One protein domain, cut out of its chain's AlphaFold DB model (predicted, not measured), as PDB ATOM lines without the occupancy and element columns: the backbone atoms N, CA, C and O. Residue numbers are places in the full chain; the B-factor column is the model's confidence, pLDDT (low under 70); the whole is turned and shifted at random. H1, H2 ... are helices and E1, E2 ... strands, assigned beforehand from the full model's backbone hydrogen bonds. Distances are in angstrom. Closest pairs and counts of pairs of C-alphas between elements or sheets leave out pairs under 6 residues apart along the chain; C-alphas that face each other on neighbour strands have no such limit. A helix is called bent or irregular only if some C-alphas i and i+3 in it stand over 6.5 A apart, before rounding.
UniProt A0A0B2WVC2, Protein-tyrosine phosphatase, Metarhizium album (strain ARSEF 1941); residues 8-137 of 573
ATOM      1  N   LEU A   8     127.879 146.800 118.117       47.25
ATOM      2  CA  LEU A   8     129.059 146.773 118.974       47.25
ATOM      3  C   LEU A   8     129.817 145.466 118.725       47.25
ATOM      4  O   LEU A   8     129.321 144.378 119.015       47.25
ATOM      5  N   LEU A   9     131.015 145.588 118.153       48.50
ATOM      6  CA  LEU A   9     131.977 144.500 118.001       48.50
ATOM      7  C   LEU A   9     133.058 144.684 119.067       48.50
ATOM      8  O   LEU A   9     133.901 145.567 118.924       48.50
ATOM      9  N   ASP A  10     133.043 143.865 120.115       50.78
ATOM     10  CA  ASP A  10     134.106 143.834 121.123       50.78
ATOM     11  C   ASP A  10     134.634 142.403 121.294       50.78
ATOM     12  O   ASP A  10     133.887 141.425 121.252       50.78
ATOM     13  N   ASP A  11     135.948 142.288 121.493       44.09
ATOM     14  CA  ASP A  11     136.579 141.048 121.943       44.09
ATOM     15  C   ASP A  11     136.363 140.913 123.456       44.09
ATOM     16  O   ASP A  11     137.052 141.536 124.271       44.09
ATOM     17  N   LEU A  12     135.371 140.101 123.820       46.03
ATOM     18  CA  LEU A  12     134.965 139.862 125.203       46.03
ATOM     19  C   LEU A  12     136.028 139.144 126.045       46.03
ATOM     20  O   LEU A  12     135.902 139.122 127.269       46.03
ATOM     21  N   GLN A  13     137.082 138.580 125.441       41.97
ATOM     22  CA  GLN A  13     138.118 137.869 126.193       41.97
ATOM     23  C   GLN A  13     139.190 138.794 126.785       41.97
ATOM     24  O   GLN A  13     139.847 138.408 127.752       41.97
ATOM     25  N   SER A  14     139.365 140.011 126.258       41.91
ATOM     26  CA  SER A  14     140.443 140.924 126.688       41.91
ATOM     27  C   SER A  14     139.987 142.062 127.605       41.91
ATOM     28  O   SER A  14     140.805 142.686 128.280       41.91
ATOM     29  N   ILE A  15     138.680 142.315 127.669       46.66
ATOM     30  CA  ILE A  15     138.084 143.374 128.483       46.66
ATOM     31  C   ILE A  15     137.234 142.676 129.537       46.66
ATOM     32  O   ILE A  15     136.142 142.207 129.228       46.66
ATOM     33  N   GLY A  16     137.724 142.576 130.778       47.69
ATOM     34  CA  GLY A  16     136.901 142.090 131.892       47.69
ATOM     35  C   GLY A  16     135.550 142.808 131.844       47.69
ATOM     36  O   GLY A  16     135.546 144.036 131.822       47.69
ATOM     37  N   GLY A  17     134.448 142.054 131.722       54.59
ATOM     38  CA  GLY A  17     133.144 142.445 131.141       54.59
ATOM     39  C   GLY A  17     132.397 143.669 131.701       54.59
ATOM     40  O   GLY A  17     131.236 143.879 131.370       54.59
ATOM     41  N   VAL A  18     133.049 144.497 132.508       55.44
ATOM     42  CA  VAL A  18     132.558 145.707 133.172       55.44
ATOM     43  C   VAL A  18     132.171 146.823 132.185       55.44
ATOM     44  O   VAL A  18     131.386 147.691 132.540       55.44
ATOM     45  N   ASN A  19     132.665 146.811 130.939       72.38
ATOM     46  CA  ASN A  19     132.457 147.926 129.996       72.38
ATOM     47  C   ASN A  19     131.402 147.675 128.902       72.38
ATOM     48  O   ASN A  19     131.027 148.597 128.178       72.38
ATOM     49  N   LEU A  20     130.919 146.438 128.766       78.56
ATOM     50  CA  LEU A  20     129.953 146.081 127.728       78.56
ATOM     51  C   LEU A  20     128.558 146.688 127.979       78.56
ATOM     52  O   LEU A  20     128.024 147.308 127.056       78.56
ATOM     53  N   PRO A  21     127.978 146.593 129.198       84.50
ATOM     54  CA  PRO A  21     126.685 147.216 129.474       84.50
ATOM     55  C   PRO A  21     126.736 148.732 129.286       84.50
ATOM     56  O   PRO A  21     125.803 149.308 128.739       84.50
ATOM     57  N   TYR A  22     127.845 149.367 129.682       86.69
ATOM     58  CA  TYR A  22     128.048 150.808 129.536       86.69
ATOM     59  C   TYR A  22     127.984 151.254 128.076       86.69
ATOM     60  O   TYR A  22     127.235 152.167 127.732       86.69
ATOM     61  N   ARG A  23     128.715 150.568 127.191       84.31
ATOM     62  CA  ARG A  23     128.698 150.891 125.761       84.31
ATOM     63  C   ARG A  23     127.341 150.640 125.124       84.31
ATOM     64  O   ARG A  23     126.891 151.472 124.350       84.31
ATOM     65  N   ALA A  24     126.696 149.517 125.432       88.00
ATOM     66  CA  ALA A  24     125.371 149.220 124.894       88.00
ATOM     67  C   ALA A  24     124.329 150.244 125.372       88.00
ATOM     68  O   ALA A  24     123.498 150.689 124.582       88.00
ATOM     69  N   TRP A  25     124.423 150.674 126.633       90.62
ATOM     70  CA  TRP A  25     123.561 151.699 127.208       90.62
ATOM     71  C   TRP A  25     123.676 153.043 126.492       90.62
ATOM     72  O   TRP A  25     122.652 153.627 126.168       90.62
ATOM     73  N   HIS A  26     124.886 153.488 126.150       88.56
ATOM     74  CA  HIS A  26     125.115 154.756 125.442       88.56
ATOM     75  C   HIS A  26     124.300 154.895 124.133       88.56
ATOM     76  O   HIS A  26     123.975 155.999 123.695       88.56
ATOM     77  N   TYR A  27     123.948 153.784 123.480       85.94
ATOM     78  CA  TYR A  27     123.134 153.799 122.257       85.94
ATOM     79  C   TYR A  27     121.622 153.801 122.507       85.94
ATOM     80  O   TYR A  27     120.875 154.305 121.670       85.94
ATOM     81  N   ILE A  28     121.162 153.234 123.625       88.31
ATOM     82  CA  ILE A  28     119.727 153.133 123.944       88.31
ATOM     83  C   ILE A  28     119.277 154.124 125.019       88.31
ATOM     84  O   ILE A  28     118.083 154.251 125.267       88.31
ATOM     85  N   SER A  29     120.213 154.808 125.677       90.25
ATOM     86  CA  SER A  29     119.930 155.732 126.769       90.25
ATOM     87  C   SER A  29     119.099 156.913 126.261       90.25
ATOM     88  O   SER A  29     119.579 157.670 125.409       90.25
ATOM     89  N   PRO A  30     117.884 157.131 126.800       88.00
ATOM     90  CA  PRO A  30     117.058 158.273 126.420       88.00
ATOM     91  C   PRO A  30     117.629 159.615 126.901       88.00
ATOM     92  O   PRO A  30     117.194 160.656 126.421       88.00
ATOM     93  N   LEU A  31     118.600 159.603 127.824       88.12
ATOM     94  CA  LEU A  31     119.251 160.814 128.335       88.12
ATOM     95  C   LEU A  31     120.366 161.326 127.408       88.12
ATOM     96  O   LEU A  31     120.632 162.524 127.366       88.12
ATOM     97  N   GLU A  32     121.038 160.433 126.675       82.94
ATOM     98  CA  GLU A  32     122.204 160.792 125.854       82.94
ATOM     99  C   GLU A  32     121.855 161.003 124.376       82.94
ATOM    100  O   GLU A  32     122.494 161.805 123.692       82.94
ATOM    101  N   GLN A  33     120.850 160.286 123.869       80.56
ATOM    102  CA  GLN A  33     120.487 160.302 122.456       80.56
ATOM    103  C   GLN A  33     119.213 161.114 122.223       80.56
ATOM    104  O   GLN A  33     118.197 160.898 122.874       80.56
ATOM    105  N   GLN A  34     119.220 161.985 121.208       78.25
ATOM    106  CA  GLN A  34     117.989 162.651 120.744       78.25
ATOM    107  C   GLN A  34     116.963 161.645 120.201       78.25
ATOM    108  O   GLN A  34     115.761 161.891 120.240       78.25
ATOM    109  N   THR A  35     117.456 160.524 119.674       76.44
ATOM    110  CA  THR A  35     116.666 159.406 119.150       76.44
ATOM    111  C   THR A  35     117.330 158.110 119.619       76.44
ATOM    112  O   THR A  35     118.164 157.560 118.901       76.44
ATOM    113  N   PRO A  36     117.076 157.667 120.866       83.81
ATOM    114  CA  PRO A  36     117.685 156.449 121.384       83.81
ATOM    115  C   PRO A  36     117.270 155.253 120.533       83.81
ATOM    116  O   PRO A  36     116.106 155.128 120.142       83.81
ATOM    117  N   ALA A  37     118.213 154.348 120.277       79.19
ATOM    118  CA  ALA A  37     117.880 153.098 119.620       79.19
ATOM    119  C   ALA A  37     116.939 152.285 120.536       79.19
ATOM    120  O   ALA A  37     117.187 152.182 121.741       79.19
ATOM    121  N   PRO A  38     115.876 151.654 120.007       75.12
ATOM    122  CA  PRO A  38     114.961 150.851 120.826       75.12
ATOM    123  C   PRO A  38     115.635 149.587 121.389       75.12
ATOM    124  O   PRO A  38     115.168 148.987 122.367       75.12
ATOM    125  N   ARG A  39     116.726 149.154 120.748       84.00
ATOM    126  CA  ARG A  39     117.516 147.974 121.098       84.00
ATOM    127  C   ARG A  39     118.937 148.080 120.548       84.00
ATOM    128  O   ARG A  39     119.166 148.750 119.544       84.00
ATOM    129  N   VAL A  40     119.858 147.342 121.155       84.94
ATOM    130  CA  VAL A  40     121.229 147.122 120.679       84.94
ATOM    131  C   VAL A  40     121.519 145.632 120.673       84.94
ATOM    132  O   VAL A  40     121.278 144.929 121.657       84.94
ATOM    133  N   TRP A  41     122.083 145.164 119.564       82.81
ATOM    134  CA  TRP A  41     122.588 143.805 119.439       82.81
ATOM    135  C   TRP A  41     124.065 143.754 119.794       82.81
ATOM    136  O   TRP A  41     124.864 144.570 119.327       82.81
ATOM    137  N   ILE A  42     124.424 142.756 120.589       86.81
ATOM    138  CA  ILE A  42     125.791 142.521 121.020       86.81
ATOM    139  C   ILE A  42     126.211 141.138 120.550       86.81
ATOM    140  O   ILE A  42     125.549 140.142 120.842       86.81
ATOM    141  N   TYR A  43     127.338 141.085 119.851       85.75
ATOM    142  CA  TYR A  43     127.875 139.862 119.276       85.75
ATOM    143  C   TYR A  43     129.190 139.514 119.961       85.75
ATOM    144  O   TYR A  43     130.104 140.334 120.006       85.75
ATOM    145  N   GLU A  44     129.301 138.288 120.460       88.56
ATOM    146  CA  GLU A  44     130.599 137.704 120.773       88.56
ATOM    147  C   GLU A  44     131.152 137.069 119.499       88.56
ATOM    148  O   GLU A  44     130.435 136.363 118.787       88.56
ATOM    149  N   ILE A  45     132.415 137.353 119.192       89.31
ATOM    150  CA  ILE A  45     133.057 136.918 117.953       89.31
ATOM    151  C   ILE A  45     134.369 136.194 118.253       89.31
ATOM    152  O   ILE A  45     135.161 136.628 119.086       89.31
ATOM    153  N   ALA A  46     134.631 135.113 117.528       92.19
ATOM    154  CA  ALA A  46     135.959 134.542 117.417       92.19
ATOM    155  C   ALA A  46     136.804 135.426 116.490       92.19
ATOM    156  O   ALA A  46     136.423 135.726 115.351       92.19
ATOM    157  N   THR A  47     137.957 135.873 116.989       90.75
ATOM    158  CA  THR A  47     138.863 136.712 116.200       90.75
ATOM    159  C   THR A  47     139.458 135.928 115.030       90.75
ATOM    160  O   THR A  47     139.624 134.713 115.081       90.75
ATOM    161  N   GLY A  48     139.772 136.632 113.949       91.44
ATOM    162  CA  GLY A  48     140.448 136.055 112.795       91.44
ATOM    163  C   GLY A  48     141.440 137.036 112.182       91.44
ATOM    164  O   GLY A  48     141.584 138.157 112.669       91.44
ATOM    165  N   PRO A  49     142.107 136.675 111.077       89.44
ATOM    166  CA  PRO A  49     143.087 137.547 110.432       89.44
ATOM    167  C   PRO A  49     142.486 138.845 109.861       89.44
ATOM    168  O   PRO A  49     143.208 139.807 109.616       89.44
ATOM    169  N   ASN A  50     141.161 138.897 109.683       88.25
ATOM    170  CA  ASN A  50     140.406 140.115 109.378       88.25
ATOM    171  C   ASN A  50     140.110 140.979 110.619       88.25
ATOM    172  O   ASN A  50     139.547 142.056 110.481       88.25
ATOM    173  N   THR A  51     140.452 140.546 111.828       89.69
ATOM    174  CA  THR A  51     140.237 141.282 113.076       89.69
ATOM    175  C   THR A  51     141.539 141.953 113.501       89.69
ATOM    176  O   THR A  51     142.499 141.280 113.859       89.69
ATOM    177  N   LEU A  52     141.588 143.283 113.481       85.75
ATOM    178  CA  LEU A  52     142.731 144.056 113.963       85.75
ATOM    179  C   LEU A  52     142.602 144.348 115.444       85.75
ATOM    180  O   LEU A  52     141.560 144.833 115.880       85.75
ATOM    181  N   ILE A  53     143.688 144.119 116.176       86.00
ATOM    182  CA  ILE A  53     143.799 144.422 117.599       86.00
ATOM    183  C   ILE A  53     144.829 145.539 117.757       86.00
ATOM    184  O   ILE A  53     146.023 145.351 117.508       86.00
ATOM    185  N   PHE A  54     144.358 146.711 118.168       82.94
ATOM    186  CA  PHE A  54     145.209 147.855 118.455       82.94
ATOM    187  C   PHE A  54     145.555 147.893 119.947       82.94
ATOM    188  O   PHE A  54     144.659 147.723 120.781       82.94
ATOM    189  N   PRO A  55     146.828 148.152 120.296       80.94
ATOM    190  CA  PRO A  55     147.241 148.274 121.687       80.94
ATOM    191  C   PRO A  55     146.530 149.456 122.368       80.94
ATOM    192  O   PRO A  55     146.359 150.520 121.771       80.94
ATOM    193  N   GLY A  56     146.119 149.259 123.619       78.44
ATOM    194  CA  GLY A  56     145.408 150.231 124.451       78.44
ATOM    195  C   GLY A  56     144.760 149.547 125.656       78.44
ATOM    196  O   GLY A  56     144.680 148.321 125.693       78.44
ATOM    197  N   GLU A  57     144.287 150.330 126.625       77.06
ATOM    198  CA  GLU A  57     143.501 149.835 127.761       77.06
ATOM    199  C   GLU A  57     142.140 150.556 127.799       77.06
ATOM    200  O   GLU A  57     142.082 151.728 128.179       77.06
ATOM    201  N   PRO A  58     141.039 149.904 127.369       69.75
ATOM    202  CA  PRO A  58     140.981 148.578 126.747       69.75
ATOM    203  C   PRO A  58     141.540 148.553 125.307       69.75
ATOM    204  O   PRO A  58     141.566 149.597 124.639       69.75
ATOM    205  N   PRO A  59     141.958 147.374 124.801       74.50
ATOM    206  CA  PRO A  59     142.373 147.230 123.411       74.50
ATOM    207  C   PRO A  59     141.211 147.580 122.480       74.50
ATOM    208  O   PRO A  59     140.045 147.305 122.768       74.50
ATOM    209  N   ARG A  60     141.524 148.214 121.346       79.38
ATOM    210  CA  ARG A  60     140.517 148.529 120.325       79.38
ATOM    211  C   ARG A  60     140.529 147.440 119.271       79.38
ATOM    212  O   ARG A  60     141.595 147.090 118.768       79.38
ATOM    213  N   VAL A  61     139.349 146.964 118.901       81.12
ATOM    214  CA  VAL A  61     139.185 145.913 117.896       81.12
ATOM    215  C   VAL A  61     138.494 146.484 116.662       81.12
ATOM    216  O   VAL A  61     137.571 147.289 116.774       81.12
ATOM    217  N   ARG A  62     138.950 146.105 115.464       82.44
ATOM    218  CA  ARG A  62     138.294 146.483 114.202       82.44
ATOM    219  C   ARG A  62     138.255 145.305 113.234       82.44
ATOM    220  O   ARG A  62     139.295 144.760 112.886       82.44
ATOM    221  N   GLY A  63     137.065 144.958 112.748       85.06
ATOM    222  CA  GLY A  63     136.891 144.013 111.644       85.06
ATOM    223  C   GLY A  63     137.158 144.680 110.294       85.06
ATOM    224  O   GLY A  63     136.413 145.564 109.871       85.06
ATOM    225  N   ILE A  64     138.212 144.269 109.603       82.12
ATOM    226  CA  ILE A  64     138.495 144.650 108.223       82.12
ATOM    227  C   ILE A  64     137.479 143.965 107.317       82.12
ATOM    228  O   ILE A  64     137.378 142.747 107.325       82.12
ATOM    229  N   GLY A  65     136.745 144.728 106.503       74.75
ATOM    230  CA  GLY A  65     135.832 144.158 105.500       74.75
ATOM    231  C   GLY A  65     134.573 143.506 106.040       74.75
ATOM    232  O   GLY A  65     133.854 142.884 105.259       74.75
ATOM    233  N   GLY A  66     134.315 143.679 107.335       79.31
ATOM    234  CA  GLY A  66     133.210 143.066 108.055       79.31
ATOM    235  C   GLY A  66     133.641 141.859 108.888       79.31
ATOM    236  O   GLY A  66     134.766 141.365 108.796       79.31
ATOM    237  N   ILE A  67     132.710 141.406 109.718       84.88
ATOM    238  CA  ILE A  67     132.786 140.147 110.454       84.88
ATOM    239  C   ILE A  67     131.864 139.168 109.735       84.88
ATOM    240  O   ILE A  67     130.717 139.514 109.448       84.88
ATOM    241  N   VAL A  68     132.357 137.976 109.395       85.81
ATOM    242  CA  VAL A  68     131.486 136.956 108.795       85.81
ATOM    243  C   VAL A  68     130.599 136.338 109.871       85.81
ATOM    244  O   VAL A  68     131.007 136.211 111.024       85.81
ATOM    245  N   TRP A  69     129.400 135.894 109.500       83.56
ATOM    246  CA  TRP A  69     128.468 135.301 110.461       83.56
ATOM    247  C   TRP A  69     129.056 134.081 111.190       83.56
ATOM    248  O   TRP A  69     128.856 133.925 112.390       83.56
ATOM    249  N   SER A  70     129.873 133.272 110.509       88.44
ATOM    250  CA  SER A  70     130.538 132.117 111.121       88.44
ATOM    251  C   SER A  70     131.590 132.477 112.175       88.44
ATOM    252  O   SER A  70     132.008 131.581 112.901       88.44
ATOM    253  N   GLN A  71     132.010 133.749 112.288       89.88
ATOM    254  CA  GLN A  71     132.857 134.239 113.388       89.88
ATOM    255  C   GLN A  71     132.050 134.508 114.656       89.88
ATOM    256  O   GLN A  71     132.621 134.482 115.739       89.88
ATOM    257  N   VAL A  72     130.749 134.788 114.557       88.81
ATOM    258  CA  VAL A  72     129.912 135.086 115.725       88.81
ATOM    259  C   VAL A  72     129.703 133.798 116.513       88.81
ATOM    260  O   VAL A  72     129.156 132.844 115.973       88.81
ATOM    261  N   THR A  73     130.107 133.757 117.778       90.38
ATOM    262  CA  THR A  73     129.924 132.596 118.666       90.38
ATOM    263  C   THR A  73     128.533 132.602 119.290       90.38
ATOM    264  O   THR A  73     127.848 131.581 119.339       90.38
ATOM    265  N   ARG A  74     128.094 133.771 119.759       88.62
ATOM    266  CA  ARG A  74     126.795 133.995 120.397       88.62
ATOM    267  C   ARG A  74     126.383 135.457 120.293       88.62
ATOM    268  O   ARG A  74     127.213 136.342 120.106       88.62
ATOM    269  N   VAL A  75     125.090 135.699 120.441       87.88
ATOM    270  CA  VAL A  75     124.474 137.026 120.394       87.88
ATOM    271  C   VAL A  75     123.625 137.255 121.641       87.88
ATOM    272  O   VAL A  75     123.063 136.314 122.198       87.88
ATOM    273  N   THR A  76     123.527 138.499 122.086       87.75
ATOM    274  CA  THR A  76     122.553 138.942 123.087       87.75
ATOM    275  C   THR A  76     121.961 140.283 122.661       87.75
ATOM    276  O   THR A  76     122.507 140.982 121.805       87.75
ATOM    277  N   GLU A  77     120.834 140.641 123.259       87.00
ATOM    278  CA  GLU A  77     120.154 141.916 123.045       87.00
ATOM    279  C   GLU A  77     120.125 142.713 124.351       87.00
ATOM    280  O   GLU A  77     119.908 142.144 125.423       87.00
ATOM    281  N   LEU A  78     120.310 144.028 124.244       87.88
ATOM    282  CA  LEU A  78     119.901 144.993 125.257       87.88
ATOM    283  C   LEU A  78     118.756 145.825 124.677       87.88
ATOM    284  O   LEU A  78     118.916 146.423 123.618       87.88
ATOM    285  N   SER A  79     117.612 145.889 125.351       86.44
ATOM    286  CA  SER A  79     116.475 146.694 124.892       86.44
ATOM    287  C   SER A  79     115.827 147.436 126.050       86.44
ATOM    288  O   SER A  79     115.767 146.921 127.166       86.44
ATOM    289  N   LEU A  80     115.281 148.621 125.763       84.00
ATOM    290  CA  LEU A  80     114.468 149.381 126.714       84.00
ATOM    291  C   LEU A  80     113.209 148.619 127.150       84.00
ATOM    292  O   LEU A  80     112.670 148.891 128.217       84.00
ATOM    293  N   SER A  81     112.754 147.631 126.370       79.19
ATOM    294  CA  SER A  81     111.641 146.762 126.761       79.19
ATOM    295  C   SER A  81     112.050 145.612 127.686       79.19
ATOM    296  O   SER A  81     111.184 144.847 128.114       79.19
ATOM    297  N   HIS A  82     113.346 145.436 127.970       81.19
ATOM    298  CA  HIS A  82     113.811 144.386 128.871       81.19
ATOM    299  C   HIS A  82     113.255 144.642 130.283       81.19
ATOM    300  O   HIS A  82     113.426 145.753 130.780       81.19
ATOM    301  N   PRO A  83     112.625 143.661 130.964       77.19
ATOM    302  CA  PRO A  83     111.969 143.892 132.257       77.19
ATOM    303  C   PRO A  83     112.876 144.555 133.301       77.19
ATOM    304  O   PRO A  83     112.488 145.546 133.906       77.19
ATOM    305  N   SER A  84     114.125 144.093 133.420       82.88
ATOM    306  CA  SER A  84     115.131 144.653 134.343       82.88
ATOM    307  C   SER A  84     115.625 146.065 133.992       82.88
ATOM    308  O   SER A  84     116.486 146.587 134.688       82.88
ATOM    309  N   ILE A  85     115.167 146.650 132.884       88.00
ATOM    310  CA  ILE A  85     115.546 147.995 132.425       88.00
ATOM    311  C   ILE A  85     114.312 148.876 132.373       88.00
ATOM    312  O   ILE A  85     114.327 149.962 132.937       88.00
ATOM    313  N   ARG A  86     113.241 148.393 131.738       86.75
ATOM    314  CA  ARG A  86     111.988 149.120 131.532       86.75
ATOM    315  C   ARG A  86     111.480 149.761 132.817       86.75
ATOM    316  O   ARG A  86     111.141 150.937 132.806       86.75
ATOM    317  N   ASP A  87     111.482 149.001 133.906       84.75
ATOM    318  CA  ASP A  87     110.935 149.451 135.185       84.75
ATOM    319  C   ASP A  87     111.812 150.543 135.847       84.75
ATOM    320  O   ASP A  87     111.347 151.232 136.742       84.75
ATOM    321  N   HIS A  88     113.054 150.744 135.384       89.12
ATOM    322  CA  HIS A  88     113.954 151.823 135.819       89.12
ATOM    323  C   HIS A  88     114.026 153.001 134.841       89.12
ATOM    324  O   HIS A  88     114.505 154.069 135.213       89.12
ATOM    325  N   VAL A  89     113.594 152.823 133.588       86.62
ATOM    326  CA  VAL A  89     113.658 153.876 132.558       86.62
ATOM    327  C   VAL A  89     112.733 155.043 132.904       86.62
ATOM    328  O   VAL A  89     113.093 156.189 132.651       86.62
ATOM    329  N   GLU A  90     111.575 154.765 133.505       83.06
ATOM    330  CA  GLU A  90     110.616 155.794 133.935       83.06
ATOM    331  C   GLU A  90     111.151 156.669 135.083       83.06
ATOM    332  O   GLU A  90     110.739 157.820 135.213       83.06
ATOM    333  N   ASP A  91     112.110 156.152 135.857       87.75
ATOM    334  CA  ASP A  91     112.736 156.841 136.990       87.75
ATOM    335  C   ASP A  91     113.992 157.642 136.590       87.75
ATOM    336  O   ASP A  91     114.630 158.265 137.442       87.75
ATOM    337  N   LEU A  92     114.384 157.620 135.310       90.44
ATOM    338  CA  LEU A  92     115.552 158.355 134.831       90.44
ATOM    339  C   LEU A  92     115.296 159.865 134.866       90.44
ATOM    340  O   LEU A  92     114.325 160.378 134.315       90.44
ATOM    341  N   THR A  93     116.232 160.584 135.468       91.50
ATOM    342  CA  THR A  93     116.266 162.050 135.536       91.50
ATOM    343  C   THR A  93     117.574 162.586 134.965       91.50
ATOM    344  O   THR A  93     118.541 161.837 134.817       91.50
ATOM    345  N   ASP A  94     117.645 163.897 134.726       89.31
ATOM    346  CA  ASP A  94     118.880 164.577 134.302       89.31
ATOM    347  C   ASP A  94     120.039 164.413 135.312       89.31
ATOM    348  O   ASP A  94     121.206 164.523 134.942       89.31
ATOM    349  N   ASP A  95     119.729 164.105 136.579       92.88
ATOM    350  CA  ASP A  95     120.714 163.838 137.637       92.88
ATOM    351  C   ASP A  95     121.184 162.372 137.669       92.88
ATOM    352  O   ASP A  95     122.076 162.007 138.444       92.88
ATOM    353  N   THR A  96     120.580 161.498 136.858       90.19
ATOM    354  CA  THR A  96     120.958 160.086 136.829       90.19
ATOM    355  C   THR A  96     122.354 159.938 136.225       90.19
ATOM    356  O   THR A  96     122.633 160.517 135.173       90.19
ATOM    357  N   PRO A  97     123.258 159.145 136.838       91.19
ATOM    358  CA  PRO A  97     124.568 158.897 136.255       91.19
ATOM    359  C   PRO A  97     124.447 158.368 134.823       91.19
ATOM    360  O   PRO A  97     123.624 157.492 134.566       91.19
ATOM    361  N   LEU A  98     125.332 158.822 133.925       87.31
ATOM    362  CA  LEU A  98     125.397 158.352 132.527       87.31
ATOM    363  C   LEU A  98     125.432 156.819 132.422       87.31
ATOM    364  O   LEU A  98     124.896 156.238 131.485       87.31
ATOM    365  N   TYR A  99     126.021 156.160 133.423       90.38
ATOM    366  CA  TYR A  99     125.927 154.719 133.622       90.38
ATOM    367  C   TYR A  99     125.163 154.391 134.913       90.38
ATOM    368  O   TYR A  99     125.767 154.356 135.993       90.38
ATOM    369  N   PRO A 100     123.844 154.158 134.829       91.06
ATOM    370  CA  PRO A 100     123.044 153.819 135.992       91.06
ATOM    371  C   PRO A 100     123.518 152.521 136.675       91.06
ATOM    372  O   PRO A 100     123.737 151.513 135.996       91.06
ATOM    373  N   PRO A 101     123.611 152.475 138.020       91.31
ATOM    374  CA  PRO A 101     124.067 151.284 138.738       91.31
ATOM    375  C   PRO A 101     123.238 150.018 138.474       91.31
ATOM    376  O   PRO A 101     123.793 148.919 138.540       91.31
ATOM    377  N   PHE A 102     121.944 150.158 138.150       90.19
ATOM    378  CA  PHE A 102     121.053 149.025 137.868       90.19
ATOM    379  C   PHE A 102     121.505 148.210 136.650       90.19
ATOM    380  O   PHE A 102     121.239 147.010 136.589       90.19
ATOM    381  N   LEU A 103     122.260 148.799 135.716       90.06
ATOM    382  CA  LEU A 103     122.774 148.083 134.545       90.06
ATOM    383  C   LEU A 103     123.735 146.951 134.913       90.06
ATOM    384  O   LEU A 103     123.834 145.968 134.182       90.06
ATOM    385  N   ASN A 104     124.380 147.030 136.081       88.19
ATOM    386  CA  ASN A 104     125.223 145.946 136.591       88.19
ATOM    387  C   ASN A 104     124.412 144.714 137.029       88.19
ATOM    388  O   ASN A 104     124.990 143.648 137.224       88.19
ATOM    389  N   SER A 105     123.093 144.859 137.200       86.75
ATOM    390  CA  SER A 105     122.174 143.782 137.585       86.75
ATOM    391  C   SER A 105     121.386 143.193 136.411       86.75
ATOM    392  O   SER A 105     120.625 142.247 136.601       86.75
ATOM    393  N   VAL A 106     121.562 143.726 135.195       86.12
ATOM    394  CA  VAL A 106     120.894 143.198 134.002       86.12
ATOM    395  C   VAL A 106     121.457 141.814 133.686       86.12
ATOM    396  O   VAL A 106     122.646 141.657 133.406       86.12
ATOM    397  N   GLU A 107     120.592 140.802 133.725       84.44
ATOM    398  CA  GLU A 107     120.944 139.448 133.310       84.44
ATOM    399  C   GLU A 107     121.003 139.353 131.783       84.44
ATOM    400  O   GLU A 107     120.039 139.640 131.074       84.44
ATOM    401  N   TRP A 108     122.146 138.907 131.264       84.12
ATOM    402  CA  TRP A 108     122.370 138.767 129.828       84.12
ATOM    403  C   TRP A 108     122.009 137.361 129.363       84.12
ATOM    404  O   TRP A 108     122.691 136.386 129.695       84.12
ATOM    405  N   THR A 109     120.960 137.250 128.550       83.31
ATOM    406  CA  THR A 109     120.573 135.973 127.943       83.31
ATOM    407  C   THR A 109     121.272 135.799 126.602       83.31
ATOM    408  O   THR A 109     120.825 136.297 125.574       83.31
ATOM    409  N   TRP A 110     122.370 135.050 126.615       86.06
ATOM    410  CA  TRP A 110     123.132 134.748 125.409       86.06
ATOM    411  C   TRP A 110     122.519 133.609 124.592       86.06
ATOM    412  O   TRP A 110     122.287 132.511 125.099       86.06
ATOM    413  N   MET A 111     122.362 133.839 123.292       82.62
ATOM    414  CA  MET A 111     121.963 132.844 122.305       82.62
ATOM    415  C   MET A 111     123.174 132.365 121.510       82.62
ATOM    416  O   MET A 111     123.855 133.161 120.872       82.62
ATOM    417  N   GLN A 112     123.431 131.058 121.527       87.38
ATOM    418  CA  GLN A 112     124.500 130.450 120.730       87.38
ATOM    419  C   GLN A 112     124.193 130.569 119.235       87.38
ATOM    420  O   GLN A 112     123.069 130.289 118.818       87.38
ATOM    421  N   ASN A 113     125.194 130.937 118.437       82.75
ATOM    422  CA  ASN A 113     125.086 130.925 116.987       82.75
ATOM    423  C   ASN A 113     125.323 129.495 116.464       82.75
ATOM    424  O   ASN A 113     126.446 128.996 116.560       82.75
ATOM    425  N   PRO A 114     124.312 128.813 115.894       77.88
ATOM    426  CA  PRO A 114     124.485 127.458 115.369       77.88
ATOM    427  C   PRO A 114     125.402 127.392 114.138       77.88
ATOM    428  O   PRO A 114     125.927 126.321 113.844       77.88
ATOM    429  N   ASP A 115     125.607 128.516 113.446       80.31
ATOM    430  CA  ASP A 115     126.462 128.615 112.257       80.31
ATOM    431  C   ASP A 115     127.912 129.001 112.599       80.31
ATOM    432  O   ASP A 115     128.735 129.192 111.699       80.31
ATOM    433  N   TYR A 116     128.231 129.134 113.890       90.00
ATOM    434  CA  TYR A 116     129.590 129.378 114.352       90.00
ATOM    435  C   TYR A 116     130.528 128.253 113.896       90.00
ATOM    436  O   TYR A 116     130.311 127.075 114.199       90.00
ATOM    437  N   ASP A 117     131.610 128.615 113.208       92.12
ATOM    438  CA  ASP A 117     132.618 127.660 112.767       92.12
ATOM    439  C   ASP A 117     133.817 127.670 113.720       92.12
ATOM    440  O   ASP A 117     134.659 128.568 113.692       92.12
ATOM    441  N   ARG A 118     133.942 126.621 114.540       95.00
ATOM    442  CA  ARG A 118     135.047 126.476 115.505       95.00
ATOM    443  C   ARG A 118     136.442 126.520 114.877       95.00
ATOM    444  O   ARG A 118     137.414 126.718 115.597       95.00
ATOM    445  N   ARG A 119     136.586 126.362 113.553       95.00
ATOM    446  CA  ARG A 119     137.884 126.536 112.879       95.00
ATOM    447  C   ARG A 119     138.456 127.944 113.092       95.00
ATOM    448  O   ARG A 119     139.681 128.077 113.077       95.00
ATOM    449  N   TRP A 120     137.624 128.956 113.362       93.75
ATOM    450  CA  TRP A 120     138.068 130.308 113.725       93.75
ATOM    451  C   TRP A 120     138.983 130.346 114.951       93.75
ATOM    452  O   TRP A 120     139.927 131.123 114.953       93.75
ATOM    453  N   GLU A 121     138.800 129.451 115.925       91.00
ATOM    454  CA  GLU A 121     139.609 129.383 117.160       91.00
ATOM    455  C   GLU A 121     141.084 129.059 116.891       91.00
ATOM    456  O   GLU A 121     141.952 129.298 117.726       91.00
ATOM    457  N   THR A 122     141.386 128.503 115.714       92.06
ATOM    458  CA  THR A 122     142.763 128.206 115.288       92.06
ATOM    459  C   THR A 122     143.479 129.415 114.681       92.06
ATOM    460  O   THR A 122     144.670 129.336 114.342       92.06
ATOM    461  N   TYR A 123     142.759 130.526 114.535       89.62
ATOM    462  CA  TYR A 123     143.254 131.811 114.077       89.62
ATOM    463  C   TYR A 123     143.066 132.852 115.186       89.62
ATOM    464  O   TYR A 123     142.299 132.663 116.122       89.62
ATOM    465  N   GLY A 124     143.817 133.944 115.103       88.38
ATOM    466  CA  GLY A 124     143.721 135.052 116.047       88.38
ATOM    467  C   GLY A 124     143.697 136.382 115.314       88.38
ATOM    468  O   GLY A 124     143.999 136.447 114.117       88.38
ATOM    469  N   GLY A 125     143.355 137.436 116.047       88.19
ATOM    470  CA  GLY A 125     143.444 138.803 115.555       88.19
ATOM    471  C   GLY A 125     144.879 139.220 115.226       88.19
ATOM    472  O   GLY A 125     145.852 138.745 115.815       88.19
ATOM    473  N   VAL A 126     145.012 140.136 114.273       86.75
ATOM    474  CA  VAL A 126     146.300 140.666 113.822       86.75
ATOM    475  C   VAL A 126     146.677 141.874 114.667       86.75
ATOM    476  O   VAL A 126     145.914 142.833 114.788       86.75
ATOM    477  N   GLN A 127     147.882 141.833 115.227       86.88
ATOM    478  CA  GLN A 127     148.488 142.929 115.982       86.88
ATOM    479  C   GLN A 127     149.568 143.634 115.152       86.88
ATOM    480  O   GLN A 127     150.094 143.083 114.187       86.88
ATOM    481  N   GLY A 128     149.926 144.856 115.550       80.62
ATOM    482  CA  GLY A 128     151.068 145.580 114.978       80.62
ATOM    483  C   GLY A 128     150.784 146.347 113.683       80.62
ATOM    484  O   GLY A 128     151.700 146.961 113.141       80.62
ATOM    485  N   ILE A 129     149.537 146.373 113.206       78.19
ATOM    486  CA  ILE A 129     149.123 147.283 112.131       78.19
ATOM    487  C   ILE A 129     148.860 148.667 112.751       78.19
ATOM    488  O   ILE A 129     148.028 148.767 113.659       78.19
ATOM    489  N   PRO A 130     149.559 149.738 112.322       72.06
ATOM    490  CA  PRO A 130     149.396 151.068 112.905       72.06
ATOM    491  C   PRO A 130     147.947 151.562 112.832       72.06
ATOM    492  O   PRO A 130     147.316 151.498 111.780       72.06
ATOM    493  N   PHE A 131     147.429 152.114 113.934       66.69
ATOM    494  CA  PHE A 131     146.067 152.667 113.992       66.69
ATOM    495  C   PHE A 131     145.840 153.790 112.967       66.69
ATOM    496  O   PHE A 131     144.752 153.894 112.402       66.69
ATOM    497  N   THR A 132     146.892 154.561 112.661       66.00
ATOM    498  CA  THR A 132     146.890 155.635 111.651       66.00
ATOM    499  C   THR A 132     146.482 155.163 110.261       66.00
ATOM    500  O   THR A 132     145.960 155.955 109.488       66.00
ATOM    501  N   PHE A 133     146.631 153.871 109.961       65.12
ATOM    502  CA  PHE A 133     146.177 153.275 108.704       65.12
ATOM    503  C   PHE A 133     144.649 153.374 108.515       65.12
ATOM    504  O   PHE A 133     144.135 153.188 107.419       65.12
ATOM    505  N   PHE A 134     143.905 153.659 109.586       62.16
ATOM    506  CA  PHE A 134     142.456 153.497 109.650       62.16
ATOM    507  C   PHE A 134     141.701 154.673 110.290       62.16
ATOM    508  O   PHE A 134     140.467 154.615 110.364       62.16
ATOM    509  N   SER A 135     142.403 155.700 110.779       54.47
ATOM    510  CA  SER A 135     141.848 156.723 111.676       54.47
ATOM    511  C   SER A 135     141.840 158.164 111.150       54.47
ATOM    512  O   SER A 135     141.343 159.024 111.872       54.47
ATOM    513  N   ASP A 136     142.338 158.449 109.939       51.94
ATOM    514  CA  ASP A 136     142.360 159.818 109.383       51.94
ATOM    515  C   ASP A 136     141.144 160.122 108.469       51.94
ATOM    516  O   ASP A 136     140.997 159.515 107.404       51.94
ATOM    517  N   PRO A 137     140.263 161.079 108.830       44.25
ATOM    518  CA  PRO A 137     139.008 161.343 108.124       44.25
ATOM    519  C   PRO A 137     139.104 162.371 106.967       44.25
ATOM    520  O   PRO A 137     138.187 163.170 106.783       44.25
TER     521      PRO A 137
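Overview. This is residues 8 to 137 of the 573 residues of the protein "Protein-tyrosine phosphatase" of Metarhizium album (strain ARSEF 1941) (UniProt A0A0B2WVC2). A long two-stranded ribbon, E1 beside E4, runs through the body, and H1 packs on it with residues 20 to 28. At one end of the ribbon lie the short helices H2 and H3; beyond the other end lies the small hairpin E2 and E3, with H4 and H5 to either side of it, and residues 106 to 117 run back past E4 from H3 to H4. The printed part has 130 residues with five named helices and four named strands, in the order H1 E1 E2 E3 E4 H2 H3 H4 H5; both two-stranded sheets, E1 - E4 and E2 - E3, are antiparallel. The class is mixed, helices and strands, with 56 residues, under half, in named elements. The whole is only just compact, close to loose, with a radius of gyration of the C-alphas of 16.5 A and spans of 46 by 37 by 25 A.

Along the chain. E1 is residues 39 to 45, 19.3 A long, from C-alpha 39 at (117.516, 147.974, 121.098). E4 is residues 72 to 79, 20.0 A. H1, residues 17 to 28, spans 18.6 A and begins at (133.144, 142.445, 131.141); it is irregular, with C-alphas 18 and 21 7.1 A apart. E2 is residues 51 to 54 and E3 residues 60 to 63. H2 is residues 83 to 89, 10.1 A, neither bent nor irregular, but only just: C-alphas 84 and 87 are 6.4 A apart. H3 is residues 101 to 105, H4 residues 118 to 122, and H5 residues 132 to 135, with C-alpha 135 at (141.848, 156.723, 111.676).

Arrangement. E1 and E4 are antiparallel, 161 degrees between directions, with N 42 and O 76 2.9 A apart and N 73 and O 44 2.8 A apart, within hydrogen-bond range. Residues 74 to 75 of E4 pair antiparallel with residues 111 to 112, and residues 42 to 43 of E1 pair parallel with residues 8 to 9. The closest C-alphas of H1 and E1 are those of Ala 24 and Val 40, 6.3 A. H1, with residues 21 to 22 alone, only just touches H3, with 3 pairs of C-alphas within 8 A; the closest are Pro 21 and Leu 103, 6.5 A. H2 touches H3, closest at the C-alphas of Ile 85 and Leu 103, 7.5 A. E2 and E3 form a hairpin at 158 degrees, with N 52 and O 62 2.8 A apart; residues 52 to 53 of E2 also pair parallel with residues 126 to 127. H4 and H5 touch no helix, and each is apart from E2 and E3. O i to N i+4 pairs within range number 4 of 8 in H1, 1 of 3 in H2, and 0 of 1 in H3 and in H4, while O i to N i+3 pairs number 2 of 4 in H2 and 2 of 2 in H3 and in H4; H5 is too short for an i+4 pair.

Size, cuts and confidence. The C-alphas farthest apart, those of Asp 95 and Arg 119, are 48.0 A apart. The printed part has no cut. The links H2 to H3 and H3 to H4 are long. The mean pLDDT of the printed part is 80.9; residues 8 to 18, 58 and 131 to 137 are under 70.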